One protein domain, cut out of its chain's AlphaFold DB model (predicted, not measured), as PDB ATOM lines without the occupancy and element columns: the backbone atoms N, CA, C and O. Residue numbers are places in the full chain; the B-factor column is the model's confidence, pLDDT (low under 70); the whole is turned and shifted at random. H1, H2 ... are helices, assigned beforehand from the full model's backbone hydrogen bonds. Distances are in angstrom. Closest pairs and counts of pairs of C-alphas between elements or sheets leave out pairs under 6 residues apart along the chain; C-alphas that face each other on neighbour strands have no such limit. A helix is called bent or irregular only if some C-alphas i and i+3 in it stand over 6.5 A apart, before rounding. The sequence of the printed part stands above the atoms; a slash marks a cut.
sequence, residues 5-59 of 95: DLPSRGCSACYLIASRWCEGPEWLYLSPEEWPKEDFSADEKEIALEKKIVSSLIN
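Overview. This is residues 5 to 59 of the 95 residues of an uncharacterized protein of Araneus ventricosus (UniProt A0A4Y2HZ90). The chain is laid out as a flat, open horseshoe round an empty middle: the longest helix, H4, makes one arm, the long stretch of residues 30 to 43 runs along the base, and the short helices H3, H2 and H1 follow one another along the other arm. At the far end of that second arm H1 folds back beside H2, while residues 37 to 59, with H4 among them, stand free. The printed part has 55 residues with four named helices, in the order H1, H2, H3, H4, and no named strand; its class is all helix. It is extended, with a radius of gyration of the C-alphas of 16.5 A, and the C-alphas span 42 by 36 by 11 A.

Along the chain. H4 is the longest helix, residues 44 to 58, and measures 21.3 A from first to last C-alpha. It begins at C-alpha 44, at (6.074, -41.548, -6.835), and ends at C-alpha 58, at (3.874, -23.314, 3.873). H3 is residues 26 to 29, 5.8 A long. H2 is residues 13 to 18, 8.7 A long. H1 is residues 5 to 8, 5.1 A long, and begins at C-alpha 5, at (20.580, -36.071, 8.844). No helix is bent or irregular.

Arrangement. H4 touches no helix and is apart from H1, H2 and H3. H3 is apart from H2 and from H1 too. H1 and H2 are close but not clearly touching, with 2 pairs of C-alphas within 8 A; their closest C-alphas are those of Leu 6 and Leu 16, 7.1 A apart, and their centres are 11.2 A apart. In H2 and H4 every O i to N i+4 pair is within hydrogen-bond range. H1 and H3 are too short for such a pair; the single O i to N i+3 pair of H3 is within range, and that of H1 is not.

Size, cuts and confidence. The two C-alphas farthest apart are those of Ser 31 and Asn 59, 44.3 A, and the first and last printed C-alphas, of Asp 5 and Asn 59, are 24.5 A apart. The link from H3 to H4 is long, with 14 residues, and its C-alphas lie 14 to 22 A from the mean of all C-alphas. The link from H2 to H3 is short, with 7 residues, and that from H1 to H2 is tight, with 4. Residues 29 to 34 stand free as well as residues 37 to 59. The printed part has no cut. The mean pLDDT of the printed part is 79.4; it is under 70 at residues 39 to 40 and 51 to 59, of which 51 to 58 belong to H4.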
ATOM      1  N   ASP A   5      21.396 -36.077   7.623       80.69
ATOM      2  CA  ASP A   5      20.580 -36.071   8.844       80.69
ATOM      3  C   ASP A   5      21.234 -35.232   9.953       80.69
ATOM      4  O   ASP A   5      20.542 -34.671  10.801       80.69
ATOM      5  N   LEU A   6      22.566 -35.126   9.954       80.75
ATOM      6  CA  LEU A   6      23.310 -34.401  10.983       80.75
ATOM      7  C   LEU A   6      22.946 -32.904  11.015       80.75
ATOM      8  O   LEU A   6      22.473 -32.436  12.054       80.75
ATOM      9  N   PRO A   7      23.087 -32.128   9.921       77.44
ATOM     10  CA  PRO A   7      22.701 -30.717   9.943       77.44
ATOM     11  C   PRO A   7      21.185 -30.522  10.078       77.44
ATOM     12  O   PRO A   7      20.751 -29.593  10.758       77.44
ATOM     13  N   SER A   8      20.368 -31.400   9.486       80.25
ATOM     14  CA  SER A   8      18.906 -31.249   9.490       80.25
ATOM     15  C   SER A   8      18.251 -31.539  10.848       80.25
ATOM     16  O   SER A   8      17.146 -31.063  11.101       80.25
ATOM     17  N   ARG A   9      18.932 -32.255  11.756       81.50
ATOM     18  CA  ARG A   9      18.419 -32.611  13.094       81.50
ATOM     19  C   ARG A   9      19.015 -31.806  14.252       81.50
ATOM     20  O   ARG A   9      18.824 -32.176  15.408       81.50
ATOM     21  N   GLY A  10      19.697 -30.697  13.967       79.38
ATOM     22  CA  GLY A  10      20.189 -29.786  15.006       79.38
ATOM     23  C   GLY A  10      21.497 -30.243  15.652       79.38
ATOM     24  O   GLY A  10      21.623 -30.277  16.875       79.38
ATOM     25  N   CYS A  11      22.479 -30.598  14.828       84.69
ATOM     26  CA  CYS A  11      23.824 -30.914  15.287       84.69
ATOM     27  C   CYS A  11      24.637 -29.654  15.655       84.69
ATOM     28  O   CYS A  11      24.450 -28.583  15.076       84.69
ATOM     29  N   SER A  12      25.561 -29.775  16.617       88.06
ATOM     30  CA  SER A  12      26.459 -28.676  16.988       88.06
ATOM     31  C   SER A  12      27.497 -28.405  15.894       88.06
ATOM     32  O   SER A  12      27.952 -29.319  15.207       88.06
ATOM     33  N   ALA A  13      27.930 -27.147  15.766       84.12
ATOM     34  CA  ALA A  13      28.929 -26.755  14.770       84.12
ATOM     35  C   ALA A  13      30.244 -27.541  14.917       84.12
ATOM     36  O   ALA A  13      30.806 -27.998  13.925       84.12
ATOM     37  N   CYS A  14      30.702 -27.762  16.154       87.62
ATOM     38  CA  CYS A  14      31.918 -28.531  16.421       87.62
ATOM     39  C   CYS A  14      31.797 -29.985  15.950       87.62
ATOM     40  O   CYS A  14      32.741 -30.526  15.380       87.62
ATOM     41  N   TYR A  15      30.638 -30.614  16.163       86.44
ATOM     42  CA  TYR A  15      30.415 -31.981  15.709       86.44
ATOM     43  C   TYR A  15      30.283 -32.047  14.186       86.44
ATOM     44  O   TYR A  15      30.873 -32.934  13.585       86.44
ATOM     45  N   LEU A  16      29.591 -31.097  13.548       85.69
ATOM     46  CA  LEU A  16      29.499 -31.033  12.083       85.69
ATOM     47  C   LEU A  16      30.877 -30.931  11.423       85.69
ATOM     48  O   LEU A  16      31.139 -31.603  10.432       85.69
ATOM     49  N   ILE A  17      31.783 -30.127  11.982       84.00
ATOM     50  CA  ILE A  17      33.153 -30.021  11.461       84.00
ATOM     51  C   ILE A  17      33.889 -31.365  11.591       84.00
ATOM     52  O   ILE A  17      34.600 -31.769  10.676       84.00
ATOM     53  N   ALA A  18      33.692 -32.083  12.699       85.50
ATOM     54  CA  ALA A  18      34.321 -33.384  12.922       85.50
ATOM     55  C   ALA A  18      33.685 -34.528  12.109       85.50
ATOM     56  O   ALA A  18      34.355 -35.518  11.823       85.50
ATOM     57  N   SER A  19      32.405 -34.421  11.742       83.12
ATOM     58  CA  SER A  19      31.619 -35.526  11.185       83.12
ATOM     59  C   SER A  19      31.803 -35.746   9.688       83.12
ATOM     60  O   SER A  19      31.142 -36.630   9.144       83.12
ATOM     61  N   ARG A  20      32.636 -34.935   9.015       78.44
ATOM     62  CA  ARG A  20      32.968 -35.091   7.586       78.44
ATOM     63  C   ARG A  20      31.734 -35.221   6.687       78.44
ATOM     64  O   ARG A  20      31.770 -35.848   5.636       78.44
ATOM     65  N   TRP A  21      30.613 -34.620   7.092       82.56
ATOM     66  CA  TRP A  21      29.319 -34.822   6.433       82.56
ATOM     67  C   TRP A  21      29.314 -34.329   4.976       82.56
ATOM     68  O   TRP A  21      28.496 -34.787   4.184       82.56
ATOM     69  N   CYS A  22      30.233 -33.418   4.627       82.62
ATOM     70  CA  CYS A  22      30.439 -32.914   3.270       82.62
ATOM     71  C   CYS A  22      31.379 -33.766   2.405       82.62
ATOM     72  O   CYS A  22      31.509 -33.458   1.226       82.62
ATOM     73  N   GLU A  23      32.076 -34.767   2.952       85.19
ATOM     74  CA  GLU A  23      33.085 -35.523   2.188       85.19
ATOM     75  C   GLU A  23      32.452 -36.471   1.159       85.19
ATOM     76  O   GLU A  23      33.128 -36.896   0.230       85.19
ATOM     77  N   GLY A  24      31.152 -36.759   1.262       82.94
ATOM     78  CA  GLY A  24      30.480 -37.680   0.347       82.94
ATOM     79  C   GLY A  24      30.994 -39.126   0.469       82.94
ATOM     80  O   GLY A  24      31.831 -39.435   1.317       82.94
ATOM     81  N   PRO A  25      30.437 -40.057  -0.316       85.94
ATOM     82  CA  PRO A  25      30.869 -41.451  -0.320       85.94
ATOM     83  C   PRO A  25      32.155 -41.654  -1.138       85.94
ATOM     84  O   PRO A  25      32.399 -40.937  -2.105       85.94
ATOM     85  N   GLU A  26      32.933 -42.686  -0.802       87.75
ATOM     86  CA  GLU A  26      34.246 -42.966  -1.416       87.75
ATOM     87  C   GLU A  26      34.198 -43.071  -2.950       87.75
ATOM     88  O   GLU A  26      35.077 -42.571  -3.646       87.75
ATOM     89  N   TRP A  27      33.132 -43.666  -3.495       89.12
ATOM     90  CA  TRP A  27      32.970 -43.832  -4.942       89.12
ATOM     91  C   TRP A  27      32.874 -42.504  -5.701       89.12
ATOM     92  O   TRP A  27      33.130 -42.481  -6.900       89.12
ATOM     93  N   LEU A  28      32.554 -41.391  -5.031       89.06
ATOM     94  CA  LEU A  28      32.501 -40.071  -5.663       89.06
ATOM     95  C   LEU A  28      33.895 -39.567  -6.071       89.06
ATOM     96  O   LEU A  28      34.009 -38.727  -6.961       89.06
ATOM     97  N   TYR A  29      34.949 -40.088  -5.438       92.31
ATOM     98  CA  TYR A  29      36.344 -39.797  -5.779       92.31
ATOM     99  C   TYR A  29      36.899 -40.719  -6.873       92.31
ATOM    100  O   TYR A  29      37.985 -40.462  -7.395       92.31
ATOM    101  N   LEU A  30      36.174 -41.789  -7.206       93.12
ATOM    102  CA  LEU A  30      36.546 -42.767  -8.222       93.12
ATOM    103  C   LEU A  30      36.068 -42.346  -9.615       93.12
ATOM    104  O   LEU A  30      35.316 -41.379  -9.784       93.12
ATOM    105  N   SER A  31      36.517 -43.087 -10.628       93.44
ATOM    106  CA  SER A  31      36.101 -42.844 -12.006       93.44
ATOM    107  C   SER A  31      34.579 -43.030 -12.167       93.44
ATOM    108  O   SER A  31      34.002 -43.885 -11.491       93.44
ATOM    109  N   PRO A  32      33.897 -42.258 -13.039       89.31
ATOM    110  CA  PRO A  32      32.452 -42.392 -13.266       89.31
ATOM    111  C   PRO A  32      31.994 -43.816 -13.614       89.31
ATOM    112  O   PRO A  32      30.849 -44.187 -13.371       89.31
ATOM    113  N   GLU A  33      32.882 -44.632 -14.175       91.19
ATOM    114  CA  GLU A  33      32.640 -46.033 -14.507       91.19
ATOM    115  C   GLU A  33      32.457 -46.923 -13.266       91.19
ATOM    116  O   GLU A  33      31.764 -47.943 -13.344       91.19
ATOM    117  N   GLU A  34      33.064 -46.531 -12.143       89.44
ATOM    118  CA  GLU A  34      33.021 -47.200 -10.838       89.44
ATOM    119  C   GLU A  34      31.876 -46.694  -9.955       89.44
ATOM    120  O   GLU A  34      31.670 -47.192  -8.845       89.44
ATOM    121  N   TRP A  35      31.111 -45.711 -10.432       90.94
ATOM    122  CA  TRP A  35      29.962 -45.212  -9.693       90.94
ATOM    123  C   TRP A  35      28.860 -46.279  -9.630       90.94
ATOM    124  O   TRP A  35      28.704 -47.077 -10.565       90.94
ATOM    125  N   PRO A  36      28.057 -46.303  -8.551       86.44
ATOM    126  CA  PRO A  36      26.909 -47.189  -8.463       86.44
ATOM    127  C   PRO A  36      25.969 -46.949  -9.648       86.44
ATOM    128  O   PRO A  36      25.424 -45.861  -9.822       86.44
ATOM    129  N   LYS A  37      25.767 -47.983 -10.465       82.38
ATOM    130  CA  LYS A  37      24.756 -47.995 -11.528       82.38
ATOM    131  C   LYS A  37      23.427 -48.423 -10.917       82.38
ATOM    132  O   LYS A  37      22.953 -49.525 -11.171       82.38
ATOM    133  N   GLU A  38      22.891 -47.604 -10.022       73.56
ATOM    134  CA  GLU A  38      21.546 -47.830  -9.502       73.56
ATOM    135  C   GLU A  38      20.518 -47.401 -10.552       73.56
ATOM    136  O   GLU A  38      20.530 -46.267 -11.035       73.56
ATOM    137  N   ASP A  39      19.603 -48.311 -10.888       68.31
ATOM    138  CA  ASP A  39      18.342 -47.939 -11.519       68.31
ATOM    139  C   ASP A  39      17.496 -47.247 -10.450       68.31
ATOM    140  O   ASP A  39      16.841 -47.886  -9.623       68.31
ATOM    141  N   PHE A  40      17.537 -45.918 -10.436       67.50
ATOM    142  CA  PHE A  40      16.697 -45.114  -9.558       67.50
ATOM    143  C   PHE A  40      15.231 -45.246  -9.987       67.50
ATOM    144  O   PHE A  40      14.714 -44.431 -10.752       67.50
ATOM    145  N   SER A  41      14.527 -46.260  -9.484       72.94
ATOM    146  CA  SER A  41      13.066 -46.244  -9.491       72.94
ATOM    147  C   SER A  41      12.605 -45.395  -8.312       72.94
ATOM    148  O   SER A  41      12.634 -45.838  -7.164       72.94
ATOM    149  N   ALA A  42      12.223 -44.152  -8.578       76.31
ATOM    150  CA  ALA A  42      11.667 -43.307  -7.537       76.31
ATOM    151  C   ALA A  42      10.229 -43.759  -7.231       76.31
ATOM    152  O   ALA A  42       9.419 -43.891  -8.151       76.31
ATOM    153  N   ASP A  43       9.898 -43.983  -5.958       84.19
ATOM    154  CA  ASP A  43       8.509 -44.221  -5.566       84.19
ATOM    155  C   ASP A  43       7.744 -42.891  -5.625       84.19
ATOM    156  O   ASP A  43       7.884 -42.009  -4.773       84.19
ATOM    157  N   GLU A  44       6.911 -42.736  -6.654       83.00
ATOM    158  CA  GLU A  44       6.074 -41.548  -6.835       83.00
ATOM    159  C   GLU A  44       5.190 -41.261  -5.611       83.00
ATOM    160  O   GLU A  44       4.882 -40.097  -5.336       83.00
ATOM    161  N   LYS A  45       4.797 -42.294  -4.848       83.75
ATOM    162  CA  LYS A  45       3.992 -42.127  -3.632       83.75
ATOM    163  C   LYS A  45       4.800 -41.500  -2.507       83.75
ATOM    164  O   LYS A  45       4.278 -40.621  -1.821       83.75
ATOM    165  N   GLU A  46       6.051 -41.916  -2.330       81.75
ATOM    166  CA  GLU A  46       6.963 -41.346  -1.336       81.75
ATOM    167  C   GLU A  46       7.266 -39.879  -1.669       81.75
ATOM    168  O   GLU A  46       7.080 -38.997  -0.829       81.75
ATOM    169  N   ILE A  47       7.555 -39.587  -2.942       80.62
ATOM    170  CA  ILE A  47       7.754 -38.212  -3.430       80.62
ATOM    171  C   ILE A  47       6.509 -37.346  -3.183       80.62
ATOM    172  O   ILE A  47       6.610 -36.184  -2.773       80.62
ATOM    173  N   ALA A  48       5.313 -37.874  -3.456       79.88
ATOM    174  CA  ALA A  48       4.066 -37.149  -3.227       79.88
ATOM    175  C   ALA A  48       3.819 -36.880  -1.732       79.88
ATOM    176  O   ALA A  48       3.322 -35.807  -1.375       79.88
ATOM    177  N   LEU A  49       4.189 -37.824  -0.859       77.38
ATOM    178  CA  LEU A  49       4.095 -37.675   0.591       77.38
ATOM    179  C   LEU A  49       5.011 -36.550   1.094       77.38
ATOM    180  O   LEU A  49       4.545 -35.662   1.812       77.38
ATOM    181  N   GLU A  50       6.275 -36.529   0.668       73.00
ATOM    182  CA  GLU A  50       7.227 -35.475   1.040       73.00
ATOM    183  C   GLU A  50       6.779 -34.093   0.544       73.00
ATOM    184  O   GLU A  50       6.751 -33.124   1.309       73.00
ATOM    185  N   LYS A  51       6.315 -33.993  -0.710       68.19
ATOM    186  CA  LYS A  51       5.758 -32.743  -1.267       68.19
ATOM    187  C   LYS A  51       4.551 -32.237  -0.467       68.19
ATOM    188  O   LYS A  51       4.393 -31.027  -0.262       68.19
ATOM    189  N   LYS A  52       3.696 -33.142   0.018       64.56
ATOM    190  CA  LYS A  52       2.551 -32.788   0.869       64.56
ATOM    191  C   LYS A  52       2.992 -32.202   2.216       64.56
ATOM    192  O   LYS A  52       2.365 -31.258   2.686       64.56
ATOM    193  N   ILE A  53       4.074 -32.703   2.811       61.47
ATOM    194  CA  ILE A  53       4.629 -32.168   4.067       61.47
ATOM    195  C   ILE A  53       5.190 -30.752   3.860       61.47
ATOM    196  O   ILE A  53       4.928 -29.853   4.655       61.47
ATOM    197  N   VAL A  54       5.911 -30.509   2.763       58.78
ATOM    198  CA  VAL A  54       6.449 -29.169   2.463       58.78
ATOM    199  C   VAL A  54       5.320 -28.160   2.225       58.78
ATOM    200  O   VAL A  54       5.351 -27.048   2.752       58.78
ATOM    201  N   SER A  55       4.282 -28.549   1.482       58.91
ATOM    202  CA  SER A  55       3.126 -27.674   1.250       58.91
ATOM    203  C   SER A  55       2.307 -27.394   2.517       58.91
ATOM    204  O   SER A  55       1.814 -26.278   2.675       58.91
ATOM    205  N   SER A  56       2.180 -28.339   3.456       58.22
ATOM    206  CA  SER A  56       1.486 -28.091   4.728       58.22
ATOM    207  C   SER A  56       2.261 -27.150   5.658       58.22
ATOM    208  O   SER A  56       1.637 -26.337   6.332       58.22
ATOM    209  N   LEU A  57       3.598 -27.166   5.634       57.56
ATOM    210  CA  LEU A  57       4.434 -26.209   6.378       57.56
ATOM    211  C   LEU A  57       4.331 -24.772   5.835       57.56
ATOM    212  O   LEU A  57       4.484 -23.812   6.588       57.56
ATOM    213  N   ILE A  58       4.042 -24.616   4.540       58.06
ATOM    214  CA  ILE A  58       3.874 -23.314   3.873       58.06
ATOM    215  C   ILE A  58       2.412 -22.825   3.932       58.06
ATOM    216  O   ILE A  58       2.146 -21.659   3.643       58.06
ATOM    217  N   ASN A  59       1.463 -23.651   4.398       56.03
ATOM    218  CA  ASN A  59       0.077 -23.251   4.693       56.03
ATOM    219  C   ASN A  59      -0.028 -22.368   5.958       56.03
ATOM    220  O   ASN A  59      -0.938 -22.506   6.772       56.03
TER     221      ASN A  59